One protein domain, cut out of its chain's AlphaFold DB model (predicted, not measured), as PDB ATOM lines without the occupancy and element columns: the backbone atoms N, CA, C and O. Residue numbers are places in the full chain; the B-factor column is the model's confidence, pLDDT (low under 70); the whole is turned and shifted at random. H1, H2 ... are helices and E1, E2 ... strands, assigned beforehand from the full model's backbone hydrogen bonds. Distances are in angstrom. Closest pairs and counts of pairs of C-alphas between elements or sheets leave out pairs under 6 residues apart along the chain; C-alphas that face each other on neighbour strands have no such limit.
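This is residues 212 to 310 of the 323 residues of an uncharacterized protein of Azospirillum brasilense (UniProt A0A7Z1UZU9). A strongly twisted wall of four antiparallel strands has two helices, H2 and H4, side by side over one face, while its other face is bare. H3 lies at one end of this body along the long axis and the short H1 at the other. The printed part has 99 residues, with named elements in the order H1, H2, E1, E2, E3, E4, H3, H4; the sheet order is E1, E2, E3, E4. The class is mixed, helices and strands. The whole is compact, with a radius of gyration of the C-alphas of 13.6 A, yet elongated in outline, spanning 42 by 23 by 19 A.

The sheet is made of E1, residues 233 to 239, 17.8 A long; E2, residues 246 to 252, 19.9 A; E3, residues 260 to 267, 22.9 A; and E4, residues 273 to 279, 20.0 A. C-alpha 260, where E3 begins, is at (196.407, 241.742, 199.221). H2, residues 220 to 229, measures 14.3 A, H3, residues 285 to 295, 15.4 A, and H4, residues 298 to 309, 16.8 A. H1, residues 212 to 215, measures 5.1 A and begins at C-alpha 212, (188.415, 250.294, 171.771). H4 ends at C-alpha 309, (200.976, 254.840, 183.983).

The strands form a meander, each the antiparallel neighbour of the one before, and E1 and E4 are the edge strands. E1 and E2 form a hairpin at 152 degrees, with N 235 and O 250 at 2.9 A, within hydrogen-bond range. The hairpin E2 and E3, at 163 degrees, has N 263 and O 249 at 2.8 A. The hairpin E3 and E4, at 157 degrees, has N 264 and O 276 at 2.8 A. The domain has two layers, with H2, H3 and H4 on one face of the sheet. H2 runs along the strands over E2 at a height over the sheet of 8.4 A; its closest C-alphas to E1 are those of Val 228 and Ala 234, 6.2 A apart. H4, on the same face as H2, has a height over the sheet of 9.5 A and also runs along the strands. With residues 303 to 306 alone H4 touches H2, opposite ways at a steep tilt of 39 degrees; the closest C-alphas, of Leu 227 and Met 303, are 6.7 A apart. H3 and H4 are close but not clearly touching, with the C-alphas of Ala 294 and Tyr 300 closest at 6.6 A. H1 is not on the sheet; it is close to H2 but not clearly touching, with the C-alphas of Arg 214 and Asn 222 closest at 7.5 A. Every O i to N i+4 pair is within hydrogen-bond range in H2, H3 and H4; H1 is too short for such a pair.

The C-alphas farthest apart, of Glu 212 and Lys 285, are 44.2 A apart. The printed part has no cut and no long link. The mean pLDDT of the printed part is 86.5, and residues 309 to 310 are under 70.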
ATOM      1  N   GLU A 212     188.199 249.212 170.800       81.12
ATOM      2  CA  GLU A 212     188.415 250.294 171.771       81.12
ATOM      3  C   GLU A 212     188.983 249.773 173.098       81.12
ATOM      4  O   GLU A 212     189.927 250.329 173.648       81.12
ATOM      5  N   VAL A 213     188.480 248.632 173.572       80.50
ATOM      6  CA  VAL A 213     188.951 247.974 174.800       80.50
ATOM      7  C   VAL A 213     190.342 247.380 174.616       80.50
ATOM      8  O   VAL A 213     191.143 247.395 175.547       80.50
ATOM      9  N   ARG A 214     190.634 246.839 173.426       81.06
ATOM     10  CA  ARG A 214     191.972 246.332 173.090       81.06
ATOM     11  C   ARG A 214     192.995 247.463 173.017       81.06
ATOM     12  O   ARG A 214     194.127 247.247 173.435       81.06
ATOM     13  N   ALA A 215     192.587 248.625 172.510       82.38
ATOM     14  CA  ALA A 215     193.421 249.818 172.407       82.38
ATOM     15  C   ALA A 215     193.631 250.521 173.758       82.38
ATOM     16  O   ALA A 215     194.684 251.112 173.959       82.38
ATOM     17  N   ASP A 216     192.668 250.437 174.681       84.25
ATOM     18  CA  ASP A 216     192.768 251.022 176.020       84.25
ATOM     19  C   ASP A 216     193.651 250.166 176.953       84.25
ATOM     20  O   ASP A 216     193.198 249.119 177.441       84.25
ATOM     21  N   PRO A 217     194.889 250.592 177.272       81.75
ATOM     22  CA  PRO A 217     195.804 249.815 178.109       81.75
ATOM     23  C   PRO A 217     195.326 249.680 179.563       81.75
ATOM     24  O   PRO A 217     195.819 248.810 180.283       81.75
ATOM     25  N   PHE A 218     194.360 250.496 179.995       85.56
ATOM     26  CA  PHE A 218     193.871 250.526 181.370       85.56
ATOM     27  C   PHE A 218     192.540 249.815 181.552       85.56
ATOM     28  O   PHE A 218     192.101 249.672 182.691       85.56
ATOM     29  N   SER A 219     191.923 249.300 180.486       87.00
ATOM     30  CA  SER A 219     190.730 248.461 180.605       87.00
ATOM     31  C   SER A 219     190.972 247.281 181.559       87.00
ATOM     32  O   SER A 219     192.092 246.784 181.685       87.00
ATOM     33  N   VAL A 220     189.921 246.797 182.235       88.38
ATOM     34  CA  VAL A 220     190.015 245.680 183.206       88.38
ATOM     35  C   VAL A 220     190.881 244.499 182.720       88.38
ATOM     36  O   VAL A 220     191.781 244.090 183.462       88.38
ATOM     37  N   PRO A 221     190.684 243.942 181.506       87.75
ATOM     38  CA  PRO A 221     191.512 242.835 181.026       87.75
ATOM     39  C   PRO A 221     192.971 243.233 180.755       87.75
ATOM     40  O   PRO A 221     193.873 242.437 181.027       87.75
ATOM     41  N   ASN A 222     193.225 244.448 180.261       89.06
ATOM     42  CA  ASN A 222     194.579 244.914 179.957       89.06
ATOM     43  C   ASN A 222     195.367 245.256 181.228       89.06
ATOM     44  O   ASN A 222     196.538 244.880 181.322       89.06
ATOM     45  N   MET A 223     194.711 245.832 182.239       90.44
ATOM     46  CA  MET A 223     195.271 246.039 183.577       90.44
ATOM     47  C   MET A 223     195.650 244.705 184.233       90.44
ATOM     48  O   MET A 223     196.778 244.545 184.695       90.44
ATOM     49  N   LEU A 224     194.754 243.706 184.213       92.38
ATOM     50  CA  LEU A 224     195.084 242.360 184.700       92.38
ATOM     51  C   LEU A 224     196.294 241.786 183.950       92.38
ATOM     52  O   LEU A 224     197.222 241.274 184.575       92.38
ATOM     53  N   GLY A 225     196.297 241.892 182.618       90.50
ATOM     54  CA  GLY A 225     197.402 241.432 181.783       90.50
ATOM     55  C   GLY A 225     198.729 242.116 182.121       90.50
ATOM     56  O   GLY A 225     199.754 241.443 182.173       90.50
ATOM     57  N   ALA A 226     198.724 243.424 182.388       91.12
ATOM     58  CA  ALA A 226     199.913 244.176 182.784       91.12
ATOM     59  C   ALA A 226     200.464 243.706 184.139       91.12
ATOM     60  O   ALA A 226     201.663 243.459 184.255       91.12
ATOM     61  N   LEU A 227     199.591 243.509 185.132       93.12
ATOM     62  CA  LEU A 227     199.972 243.004 186.455       93.12
ATOM     63  C   LEU A 227     200.579 241.595 186.367       93.12
ATOM     64  O   LEU A 227     201.649 241.351 186.924       93.12
ATOM     65  N   VAL A 228     199.934 240.686 185.629       94.81
ATOM     66  CA  VAL A 228     200.407 239.302 185.454       94.81
ATOM     67  C   VAL A 228     201.726 239.254 184.678       94.81
ATOM     68  O   VAL A 228     202.643 238.549 185.094       94.81
ATOM     69  N   ARG A 229     201.872 240.034 183.595       93.31
ATOM     70  CA  ARG A 229     203.140 240.135 182.845       93.31
ATOM     71  C   ARG A 229     204.285 240.678 183.698       93.31
ATOM     72  O   ARG A 229     205.428 240.301 183.479       93.31
ATOM     73  N   ALA A 230     203.982 241.524 184.680       92.56
ATOM     74  CA  ALA A 230     204.955 242.022 185.645       92.56
ATOM     75  C   ALA A 230     205.251 241.036 186.797       92.56
ATOM     76  O   ALA A 230     205.927 241.405 187.756       92.56
ATOM     77  N   GLY A 231     204.742 239.800 186.728       93.62
ATOM     78  CA  GLY A 231     204.987 238.746 187.715       93.62
ATOM     79  C   GLY A 231     204.124 238.840 188.977       93.62
ATOM     80  O   GLY A 231     204.382 238.129 189.947       93.62
ATOM     81  N   LEU A 232     203.100 239.701 188.999       94.50
ATOM     82  CA  LEU A 232     202.217 239.845 190.154       94.50
ATOM     83  C   LEU A 232     201.119 238.776 190.139       94.50
ATOM     84  O   LEU A 232     200.488 238.508 189.115       94.50
ATOM     85  N   LYS A 233     200.823 238.208 191.314       94.81
ATOM     86  CA  LYS A 233     199.716 237.263 191.489       94.81
ATOM     87  C   LYS A 233     198.392 238.024 191.586       94.81
ATOM     88  O   LYS A 233     197.944 238.383 192.674       94.81
ATOM     89  N   ALA A 234     197.790 238.289 190.429       94.31
ATOM     90  CA  ALA A 234     196.559 239.058 190.288       94.31
ATOM     91  C   ALA A 234     195.399 238.207 189.745       94.31
ATOM     92  O   ALA A 234     195.594 237.348 188.884       94.31
ATOM     93  N   ARG A 235     194.175 238.460 190.222       92.19
ATOM     94  CA  ARG A 235     192.948 237.818 189.722       92.19
ATOM     95  C   ARG A 235     191.754 238.759 189.782       92.19
ATOM     96  O   ARG A 235     191.648 239.569 190.699       92.19
ATOM     97  N   ILE A 236     190.824 238.616 188.844       88.06
ATOM     98  CA  ILE A 236     189.541 239.323 188.896       88.06
ATOM     99  C   ILE A 236     188.671 238.684 189.981       88.06
ATOM    100  O   ILE A 236     188.456 237.473 189.973       88.06
ATOM    101  N   THR A 237     188.168 239.495 190.907       85.31
ATOM    102  CA  THR A 237     187.242 239.061 191.968       85.31
ATOM    103  C   THR A 237     185.814 239.524 191.724       85.31
ATOM    104  O   THR A 237     184.877 238.911 192.227       85.31
ATOM    105  N   ARG A 238     185.630 240.589 190.937       80.81
ATOM    106  CA  ARG A 238     184.314 241.092 190.540       80.81
ATOM    107  C   ARG A 238     184.393 241.742 189.167       80.81
ATOM    108  O   ARG A 238     185.352 242.452 188.882       80.81
ATOM    109  N   LEU A 239     183.367 241.541 188.351       80.44
ATOM    110  CA  LEU A 239     183.169 242.250 187.089       80.44
ATOM    111  C   LEU A 239     181.901 243.095 187.185       80.44
ATOM    112  O   LEU A 239     180.947 242.710 187.862       80.44
ATOM    113  N   GLY A 240     181.924 244.261 186.552       73.88
ATOM    114  CA  GLY A 240     180.723 245.016 186.228       73.88
ATOM    115  C   GLY A 240     180.122 244.558 184.902       73.88
ATOM    116  O   GLY A 240     180.576 243.587 184.294       73.88
ATOM    117  N   ASP A 241     179.110 245.290 184.458       70.44
ATOM    118  CA  ASP A 241     178.543 245.167 183.121       70.44
ATOM    119  C   ASP A 241     178.540 246.559 182.471       70.44
ATOM    120  O   ASP A 241     177.896 247.453 183.029       70.44
ATOM    121  N   PRO A 242     179.288 246.776 181.372       75.38
ATOM    122  CA  PRO A 242     180.139 245.811 180.666       75.38
ATOM    123  C   PRO A 242     181.384 245.353 181.465       75.38
ATOM    124  O   PRO A 242     181.988 246.147 182.194       75.38
ATOM    125  N   PRO A 243     181.862 244.099 181.288       75.69
ATOM    126  CA  PRO A 243     182.987 243.540 182.057       75.69
ATOM    127  C   PRO A 243     184.323 244.288 181.954       75.69
ATOM    128  O   PRO A 243     185.216 244.079 182.770       75.69
ATOM    129  N   HIS A 244     184.499 245.110 180.923       80.75
ATOM    130  CA  HIS A 244     185.738 245.844 180.670       80.75
ATOM    131  C   HIS A 244     185.711 247.290 181.185       80.75
ATOM    132  O   HIS A 244     186.763 247.924 181.208       80.75
ATOM    133  N   GLU A 245     184.548 247.795 181.607       81.56
ATOM    134  CA  GLU A 245     184.364 249.178 182.077       81.56
ATOM    135  C   GLU A 245     184.383 249.303 183.597       81.56
ATOM    136  O   GLU A 245     184.631 250.380 184.133       81.56
ATOM    137  N   ARG A 246     184.121 248.210 184.315       86.25
ATOM    138  CA  ARG A 246     184.153 248.190 185.776       86.25
ATOM    139  C   ARG A 246     184.573 246.819 186.272       86.25
ATOM    140  O   ARG A 246     184.101 245.800 185.773       86.25
ATOM    141  N   GLY A 247     185.432 246.772 187.281       88.06
ATOM    142  CA  GLY A 247     185.883 245.503 187.841       88.06
ATOM    143  C   GLY A 247     186.779 245.662 189.055       88.06
ATOM    144  O   GLY A 247     187.344 246.723 189.298       88.06
ATOM    145  N   HIS A 248     186.900 244.586 189.826       90.88
ATOM    146  CA  HIS A 248     187.818 244.492 190.947       90.88
ATOM    147  C   HIS A 248     188.893 243.444 190.652       90.88
ATOM    148  O   HIS A 248     188.572 242.301 190.312       90.88
ATOM    149  N   ILE A 249     190.156 243.823 190.825       92.62
ATOM    150  CA  ILE A 249     191.311 242.932 190.705       92.62
ATOM    151  C   ILE A 249     191.965 242.814 192.078       92.62
ATOM    152  O   ILE A 249     192.390 243.803 192.664       92.62
ATOM    153  N   GLN A 250     192.060 241.599 192.598       94.19
ATOM    154  CA  GLN A 250     192.824 241.311 193.803       94.19
ATOM    155  C   GLN A 250     194.267 240.989 193.418       94.19
ATOM    156  O   GLN A 250     194.489 240.089 192.610       94.19
ATOM    157  N   VAL A 251     195.229 241.680 194.027       95.00
ATOM    158  CA  VAL A 251     196.667 241.430 193.865       95.00
ATOM    159  C   VAL A 251     197.239 240.942 195.190       95.00
ATOM    160  O   VAL A 251     197.224 241.668 196.185       95.00
ATOM    161  N   GLU A 252     197.720 239.704 195.220       94.38
ATOM    162  CA  GLU A 252     198.337 239.112 196.407       94.38
ATOM    163  C   GLU A 252     199.765 239.633 196.598       94.38
ATOM    164  O   GLU A 252     200.553 239.699 195.654       94.38
ATOM    165  N   MET A 253     200.096 240.003 197.836       93.81
ATOM    166  CA  MET A 253     201.416 240.510 198.204       93.81
ATOM    167  C   MET A 253     202.272 239.381 198.788       93.81
ATOM    168  O   MET A 253     201.752 238.578 199.567       93.81
ATOM    169  N   PRO A 254     203.581 239.324 198.484       91.19
ATOM    170  CA  PRO A 254     204.472 238.255 198.936       91.19
ATOM    171  C   PRO A 254     204.907 238.462 200.396       91.19
ATOM    172  O   PRO A 254     206.085 238.620 200.706       91.19
ATOM    173  N   VAL A 255     203.946 238.494 201.317       88.50
ATOM    174  CA  VAL A 255     204.179 238.624 202.760       88.50
ATOM    175  C   VAL A 255     203.408 237.541 203.515       88.50
ATOM    176  O   VAL A 255     202.363 237.078 203.068       88.50
ATOM    177  N   LYS A 256     203.917 237.120 204.679       83.56
ATOM    178  CA  LYS A 256     203.309 236.037 205.472       83.56
ATOM    179  C   LYS A 256     201.873 236.387 205.899       83.56
ATOM    180  O   LYS A 256     201.636 237.407 206.551       83.56
ATOM    181  N   GLY A 257     200.936 235.482 205.609       81.25
ATOM    182  CA  GLY A 257     199.505 235.629 205.900       81.25
ATOM    183  C   GLY A 257     198.703 236.176 204.714       81.25
ATOM    184  O   GLY A 257     199.231 236.383 203.630       81.25
ATOM    185  N   ARG A 258     197.396 236.400 204.901       82.50
ATOM    186  CA  ARG A 258     196.540 236.976 203.851       82.50
ATOM    187  C   ARG A 258     196.801 238.480 203.735       82.50
ATOM    188  O   ARG A 258     196.293 239.251 204.543       82.50
ATOM    189  N   ALA A 259     197.581 238.880 202.737       87.94
ATOM    190  CA  ALA A 259     197.860 240.272 202.407       87.94
ATOM    191  C   ALA A 259     197.627 240.499 200.917       87.94
ATOM    192  O   ALA A 259     198.216 239.827 200.072       87.94
ATOM    193  N   HIS A 260     196.741 241.428 200.598       92.12
ATOM    194  CA  HIS A 260     196.407 241.742 199.221       92.12
ATOM    195  C   HIS A 260     195.910 243.175 199.110       92.12
ATOM    196  O   HIS A 260     195.397 243.742 200.077       92.12
ATOM    197  N   PHE A 261     196.028 243.721 197.909       92.81
ATOM    198  CA  PHE A 261     195.366 244.956 197.523       92.81
ATOM    199  C   PHE A 261     194.191 244.632 196.604       92.81
ATOM    200  O   PHE A 261     194.269 243.727 195.770       92.81
ATOM    201  N   LEU A 262     193.090 245.352 196.788       92.12
ATOM    202  CA  LEU A 262     191.931 245.335 195.914       92.12
ATOM    203  C   LEU A 262     191.996 246.567 195.014       92.12
ATOM    204  O   LEU A 262     191.840 247.693 195.480       92.12
ATOM    205  N   LEU A 263     192.216 246.347 193.727       91.94
ATOM    206  CA  LEU A 263     192.192 247.384 192.710       91.94
ATOM    207  C   LEU A 263     190.768 247.516 192.182       91.94
ATOM    208  O   LEU A 263     190.238 246.565 191.609       91.94
ATOM    209  N   GLN A 264     190.145 248.669 192.386       90.44
ATOM    210  CA  GLN A 264     188.805 248.982 191.905       90.44
ATOM    211  C   GLN A 264     188.904 249.860 190.665       90.44
ATOM    212  O   GLN A 264     189.319 251.013 190.743       90.44
ATOM    213  N   GLY A 265     188.537 249.291 189.524       88.19
ATOM    214  CA  GLY A 265     188.489 249.981 188.249       88.19
ATOM    215  C   GLY A 265     187.064 250.394 187.903       88.19
ATOM    216  O   GLY A 265     186.152 249.566 187.993       88.19
ATOM    217  N   ALA A 266     186.877 251.635 187.458       87.69
ATOM    218  CA  ALA A 266     185.635 252.100 186.850       87.69
ATOM    219  C   ALA A 266     185.900 253.169 185.782       87.69
ATOM    220  O   ALA A 266     186.759 254.035 185.957       87.69
ATOM    221  N   ARG A 267     185.132 253.120 184.692       85.06
ATOM    222  CA  ARG A 267     185.082 254.172 183.676       85.06
ATOM    223  C   ARG A 267     184.456 255.434 184.278       85.06
ATOM    224  O   ARG A 267     183.378 255.360 184.865       85.06
ATOM    225  N   GLY A 268     185.146 256.565 184.166       79.44
ATOM    226  CA  GLY A 268     184.608 257.878 184.507       79.44
ATOM    227  C   GLY A 268     183.653 258.407 183.435       79.44
ATOM    228  O   GLY A 268     183.543 257.843 182.347       79.44
ATOM    229  N   GLU A 269     182.982 259.519 183.738       78.06
ATOM    230  CA  GLU A 269     182.103 260.232 182.792       78.06
ATOM    231  C   GLU A 269     182.862 260.782 181.573       78.06
ATOM    232  O   GLU A 269     182.292 260.946 180.501       78.06
ATOM    233  N   ASP A 270     184.169 261.001 181.722       79.19
ATOM    234  CA  ASP A 270     185.109 261.398 180.671       79.19
ATOM    235  C   ASP A 270     185.531 260.238 179.748       79.19
ATOM    236  O   ASP A 270     186.397 260.409 178.890       79.19
ATOM    237  N   GLY A 271     184.968 259.041 179.943       77.00
ATOM    238  CA  GLY A 271     185.317 257.844 179.181       77.00
ATOM    239  C   GLY A 271     186.692 257.264 179.531       77.00
ATOM    240  O   GLY A 271     187.127 256.306 178.894       77.00
ATOM    241  N   GLN A 272     187.385 257.788 180.548       81.38
ATOM    242  CA  GLN A 272     188.688 257.272 180.967       81.38
ATOM    243  C   GLN A 272     188.541 256.211 182.056       81.38
ATOM    244  O   GLN A 272     187.671 256.287 182.922       81.38
ATOM    245  N   MET A 273     189.402 255.193 182.027       83.62
ATOM    246  CA  MET A 273     189.413 254.166 183.064       83.62
ATOM    247  C   MET A 273     190.182 254.653 184.292       83.62
ATOM    248  O   MET A 273     191.379 254.911 184.210       83.62
ATOM    249  N   ARG A 274     189.515 254.732 185.445       85.75
ATOM    250  CA  ARG A 274     190.130 255.146 186.713       85.75
ATOM    251  C   ARG A 274     190.299 253.942 187.627       85.75
ATOM    252  O   ARG A 274     189.392 253.120 187.746       85.75
ATOM    253  N   TRP A 275     191.450 253.859 188.291       86.38
ATOM    254  CA  TRP A 275     191.795 252.754 189.185       86.38
ATOM    255  C   TRP A 275     192.153 253.242 190.579       86.38
ATOM    256  O   TRP A 275     193.116 253.982 190.743       86.38
ATOM    257  N   LEU A 276     191.427 252.743 191.573       87.25
ATOM    258  CA  LEU A 276     191.680 252.943 192.997       87.25
ATOM    259  C   LEU A 276     192.339 251.692 193.579       87.25
ATOM    260  O   LEU A 276     191.955 250.579 193.237       87.25
ATOM    261  N   SER A 277     193.306 251.850 194.482       88.12
ATOM    262  CA  SER A 277     193.942 250.736 195.195       88.12
ATOM    263  C   SER A 277     193.554 250.776 196.666       88.12
ATOM    264  O   SER A 277     193.877 251.738 197.353       88.12
ATOM    265  N   LEU A 278     192.926 249.712 197.162       89.31
ATOM    266  CA  LEU A 278     192.493 249.581 198.552       89.31
ATOM    267  C   LEU A 278     193.223 248.429 199.245       89.31
ATOM    268  O   LEU A 278     193.484 247.390 198.638       89.31
ATOM    269  N   TRP A 279     193.541 248.585 200.527       88.88
ATOM    270  CA  TRP A 279     194.071 247.493 201.341       88.88
ATOM    271  C   TRP A 279     192.962 246.479 201.652       88.88
ATOM    272  O   TRP A 279     191.897 246.851 202.130       88.88
ATOM    273  N   GLY A 280     193.205 245.196 201.375       82.88
ATOM    274  CA  GLY A 280     192.236 244.119 201.608       82.88
ATOM    275  C   GLY A 280     192.399 243.384 202.945       82.88
ATOM    276  O   GLY A 280     191.792 242.333 203.155       82.88
ATOM    277  N   GLY A 281     193.270 243.871 203.831       77.81
ATOM    278  CA  GLY A 281     193.403 243.363 205.197       77.81
ATOM    279  C   GLY A 281     192.577 244.175 206.197       77.81
ATOM    280  O   GLY A 281     191.995 245.194 205.858       77.81
ATOM    281  N   ASN A 282     192.540 243.720 207.449       76.94
ATOM    282  CA  ASN A 282     191.833 244.407 208.532       76.94
ATOM    283  C   ASN A 282     192.680 245.517 209.186       76.94
ATOM    284  O   ASN A 282     193.909 245.488 209.100       76.94
ATOM    285  N   ASP A 283     192.033 246.416 209.932       77.81
ATOM    286  CA  ASP A 283     192.681 247.561 210.605       77.81
ATOM    287  C   ASP A 283     193.324 247.224 211.960       77.81
ATOM    288  O   ASP A 283     193.811 248.093 212.683       77.81
ATOM    289  N   SER A 284     193.374 245.937 212.314       84.75
ATOM    290  CA  SER A 284     194.062 245.463 213.520       84.75
ATOM    291  C   SER A 284     195.561 245.803 213.498       84.75
ATOM    292  O   SER A 284     196.162 245.903 212.429       84.75
ATOM    293  N   LYS A 285     196.223 245.859 214.665       85.00
ATOM    294  CA  LYS A 285     197.690 246.062 214.754       85.00
ATOM    295  C   LYS A 285     198.483 245.087 213.867       85.00
ATOM    296  O   LYS A 285     199.413 245.489 213.172       85.00
ATOM    297  N   ALA A 286     198.085 243.811 213.834       84.94
ATOM    298  CA  ALA A 286     198.696 242.807 212.958       84.94
ATOM    299  C   ALA A 286     198.407 243.073 211.466       84.94
ATOM    300  O   ALA A 286     199.261 242.845 210.609       84.94
ATOM    301  N   GLY A 287     197.210 243.568 211.144       85.06
ATOM    302  CA  GLY A 287     196.837 244.035 209.809       85.06
ATOM    303  C   GLY A 287     197.679 245.221 209.342       85.06
ATOM    304  O   GLY A 287     198.261 245.153 208.262       85.06
ATOM    305  N   GLN A 288     197.861 246.231 210.192       85.44
ATOM    306  CA  GLN A 288     198.720 247.389 209.928       85.44
ATOM    307  C   GLN A 288     200.191 246.992 209.748       85.44
ATOM    308  O   GLN A 288     200.863 247.473 208.835       85.44
ATOM    309  N   GLN A 289     200.708 246.068 210.566       87.38
ATOM    310  CA  GLN A 289     202.071 245.561 210.393       87.38
ATOM    311  C   GLN A 289     202.234 244.826 209.053       87.38
ATOM    312  O   GLN A 289     203.259 244.978 208.387       87.38
ATOM    313  N   ARG A 290     201.224 244.053 208.628       89.00
ATOM    314  CA  ARG A 290     201.209 243.407 207.305       89.00
ATOM    315  C   ARG A 290     201.123 244.419 206.170       89.00
ATOM    316  O   ARG A 290     201.843 244.245 205.196       89.00
ATOM    317  N   TYR A 291     200.317 245.469 206.314       89.06
ATOM    318  CA  TYR A 291     200.251 246.568 205.354       89.06
ATOM    319  C   TYR A 291     201.627 247.218 205.165       89.06
ATOM    320  O   TYR A 291     202.129 247.266 204.045       89.06
ATOM    321  N   ARG A 292     202.300 247.609 206.257       89.38
ATOM    322  CA  ARG A 292     203.651 248.201 206.195       89.38
ATOM    323  C   ARG A 292     204.655 247.273 205.511       89.38
ATOM    324  O   ARG A 292     205.407 247.711 204.647       89.38
ATOM    325  N   LYS A 293     204.633 245.977 205.852       90.25
ATOM    326  CA  LYS A 293     205.474 244.964 205.195       90.25
ATOM    327  C   LYS A 293     205.159 244.835 203.706       90.25
ATOM    328  O   LYS A 293     206.085 244.712 202.919       90.25
ATOM    329  N   ALA A 294     203.883 244.867 203.326       90.19
ATOM    330  CA  ALA A 294     203.450 244.757 201.939       90.19
ATOM    331  C   ALA A 294     203.884 245.969 201.103       90.19
ATOM    332  O   ALA A 294     204.429 245.786 200.018       90.19
ATOM    333  N   VAL A 295     203.715 247.187 201.628       91.94
ATOM    334  CA  VAL A 295     204.121 248.441 200.964       91.94
ATOM    335  C   VAL A 295     205.634 248.517 200.745       91.94
ATOM    336  O   VAL A 295     206.080 249.057 199.739       91.94
ATOM    337  N   ALA A 296     206.427 247.915 201.635       90.56
ATOM    338  CA  ALA A 296     207.881 247.839 201.492       90.56
ATOM    339  C   ALA A 296     208.360 246.830 200.424       90.56
ATOM    340  O   ALA A 296     209.557 246.746 200.160       90.56
ATOM    341  N   THR A 297     207.466 246.038 199.818       92.38
ATOM    342  CA  THR A 297     207.870 245.031 198.825       92.38
ATOM    343  C   THR A 297     208.075 245.624 197.424       92.38
ATOM    344  O   THR A 297     207.322 246.511 197.006       92.38
ATOM    345  N   PRO A 298     208.993 245.059 196.614       93.44
ATOM    346  CA  PRO A 298     209.106 245.398 195.192       93.44
ATOM    347  C   PRO A 298     207.814 245.137 194.399       93.44
ATOM    348  O   PRO A 298     207.528 245.827 193.417       93.44
ATOM    349  N   ALA A 299     207.009 244.162 194.838       92.75
ATOM    350  CA  ALA A 299     205.718 243.837 194.237       92.75
ATOM    351  C   ALA A 299     204.726 245.006 194.351       92.75
ATOM    352  O   ALA A 299     204.088 245.368 193.362       92.75
ATOM    353  N   TYR A 300     204.648 245.648 195.522       92.56
ATOM    354  CA  TYR A 300     203.835 246.850 195.706       92.56
ATOM    355  C   TYR A 300     204.336 248.011 194.838       92.56
ATOM    356  O   TYR A 300     203.540 248.633 194.135       92.56
ATOM    357  N   GLY A 301     205.651 248.256 194.802       90.88
ATOM    358  CA  GLY A 301     206.235 249.282 193.928       90.88
ATOM    359  C   GLY A 301     205.897 249.063 192.447       90.88
ATOM    360  O   GLY A 301     205.503 249.997 191.747       90.88
ATOM    361  N   THR A 302     205.958 247.812 191.987       92.31
ATOM    362  CA  THR A 302     205.595 247.416 190.618       92.31
ATOM    363  C   THR A 302     204.109 247.633 190.334       92.31
ATOM    364  O   THR A 302     203.765 248.205 189.301       92.31
ATOM    365  N   MET A 303     203.233 247.234 191.261       92.62
ATOM    366  CA  MET A 303     201.785 247.447 191.162       92.62
ATOM    367  C   MET A 303     201.448 248.938 191.046       92.62
ATOM    368  O   MET A 303     200.709 249.339 190.151       92.62
ATOM    369  N   ILE A 304     202.021 249.772 191.917       90.19
ATOM    370  CA  ILE A 304     201.796 251.219 191.900       90.19
ATOM    371  C   ILE A 304     202.329 251.851 190.611       90.19
ATOM    372  O   ILE A 304     201.670 252.735 190.074       90.19
ATOM    373  N   ARG A 305     203.474 251.403 190.080       88.44
ATOM    374  CA  ARG A 305     203.986 251.883 188.784       88.44
ATOM    375  C   ARG A 305     202.984 251.624 187.654       88.44
ATOM    376  O   ARG A 305     202.615 252.561 186.961       88.44
ATOM    377  N   ILE A 306     202.474 250.397 187.553       87.88
ATOM    378  CA  ILE A 306     201.478 250.009 186.539       87.88
ATOM    379  C   ILE A 306     200.192 250.846 186.666       87.88
ATOM    380  O   ILE A 306     199.625 251.271 185.664       87.88
ATOM    381  N   LEU A 307     199.749 251.129 187.896       83.38
ATOM    382  CA  LEU A 307     198.596 252.001 188.144       83.38
ATOM    383  C   LEU A 307     198.868 253.468 187.779       83.38
ATOM    384  O   LEU A 307     197.965 254.165 187.317       83.38
ATOM    385  N   ARG A 308     200.093 253.957 188.002       77.19
ATOM    386  CA  ARG A 308     200.491 255.351 187.737       77.19
ATOM    387  C   ARG A 308     200.570 255.664 186.252       77.19
ATOM    388  O   ARG A 308     200.182 256.766 185.867       77.19
ATOM    389  N   ASP A 309     200.980 254.698 185.440       69.25
ATOM    390  CA  ASP A 309     200.976 254.840 183.983       69.25
ATOM    391  C   ASP A 309     199.540 255.072 183.449       69.25
ATOM    392  O   ASP A 309     199.369 255.708 182.410       69.25
ATOM    393  N   GLY A 310     198.510 254.675 184.219       55.91
ATOM    394  CA  GLY A 310     197.070 254.808 183.937       55.91
ATOM    395  C   GLY A 310     196.332 256.064 184.380       55.91
ATOM    396  O   GLY A 310     195.109 256.062 184.353       55.91
TER     397      GLY A 310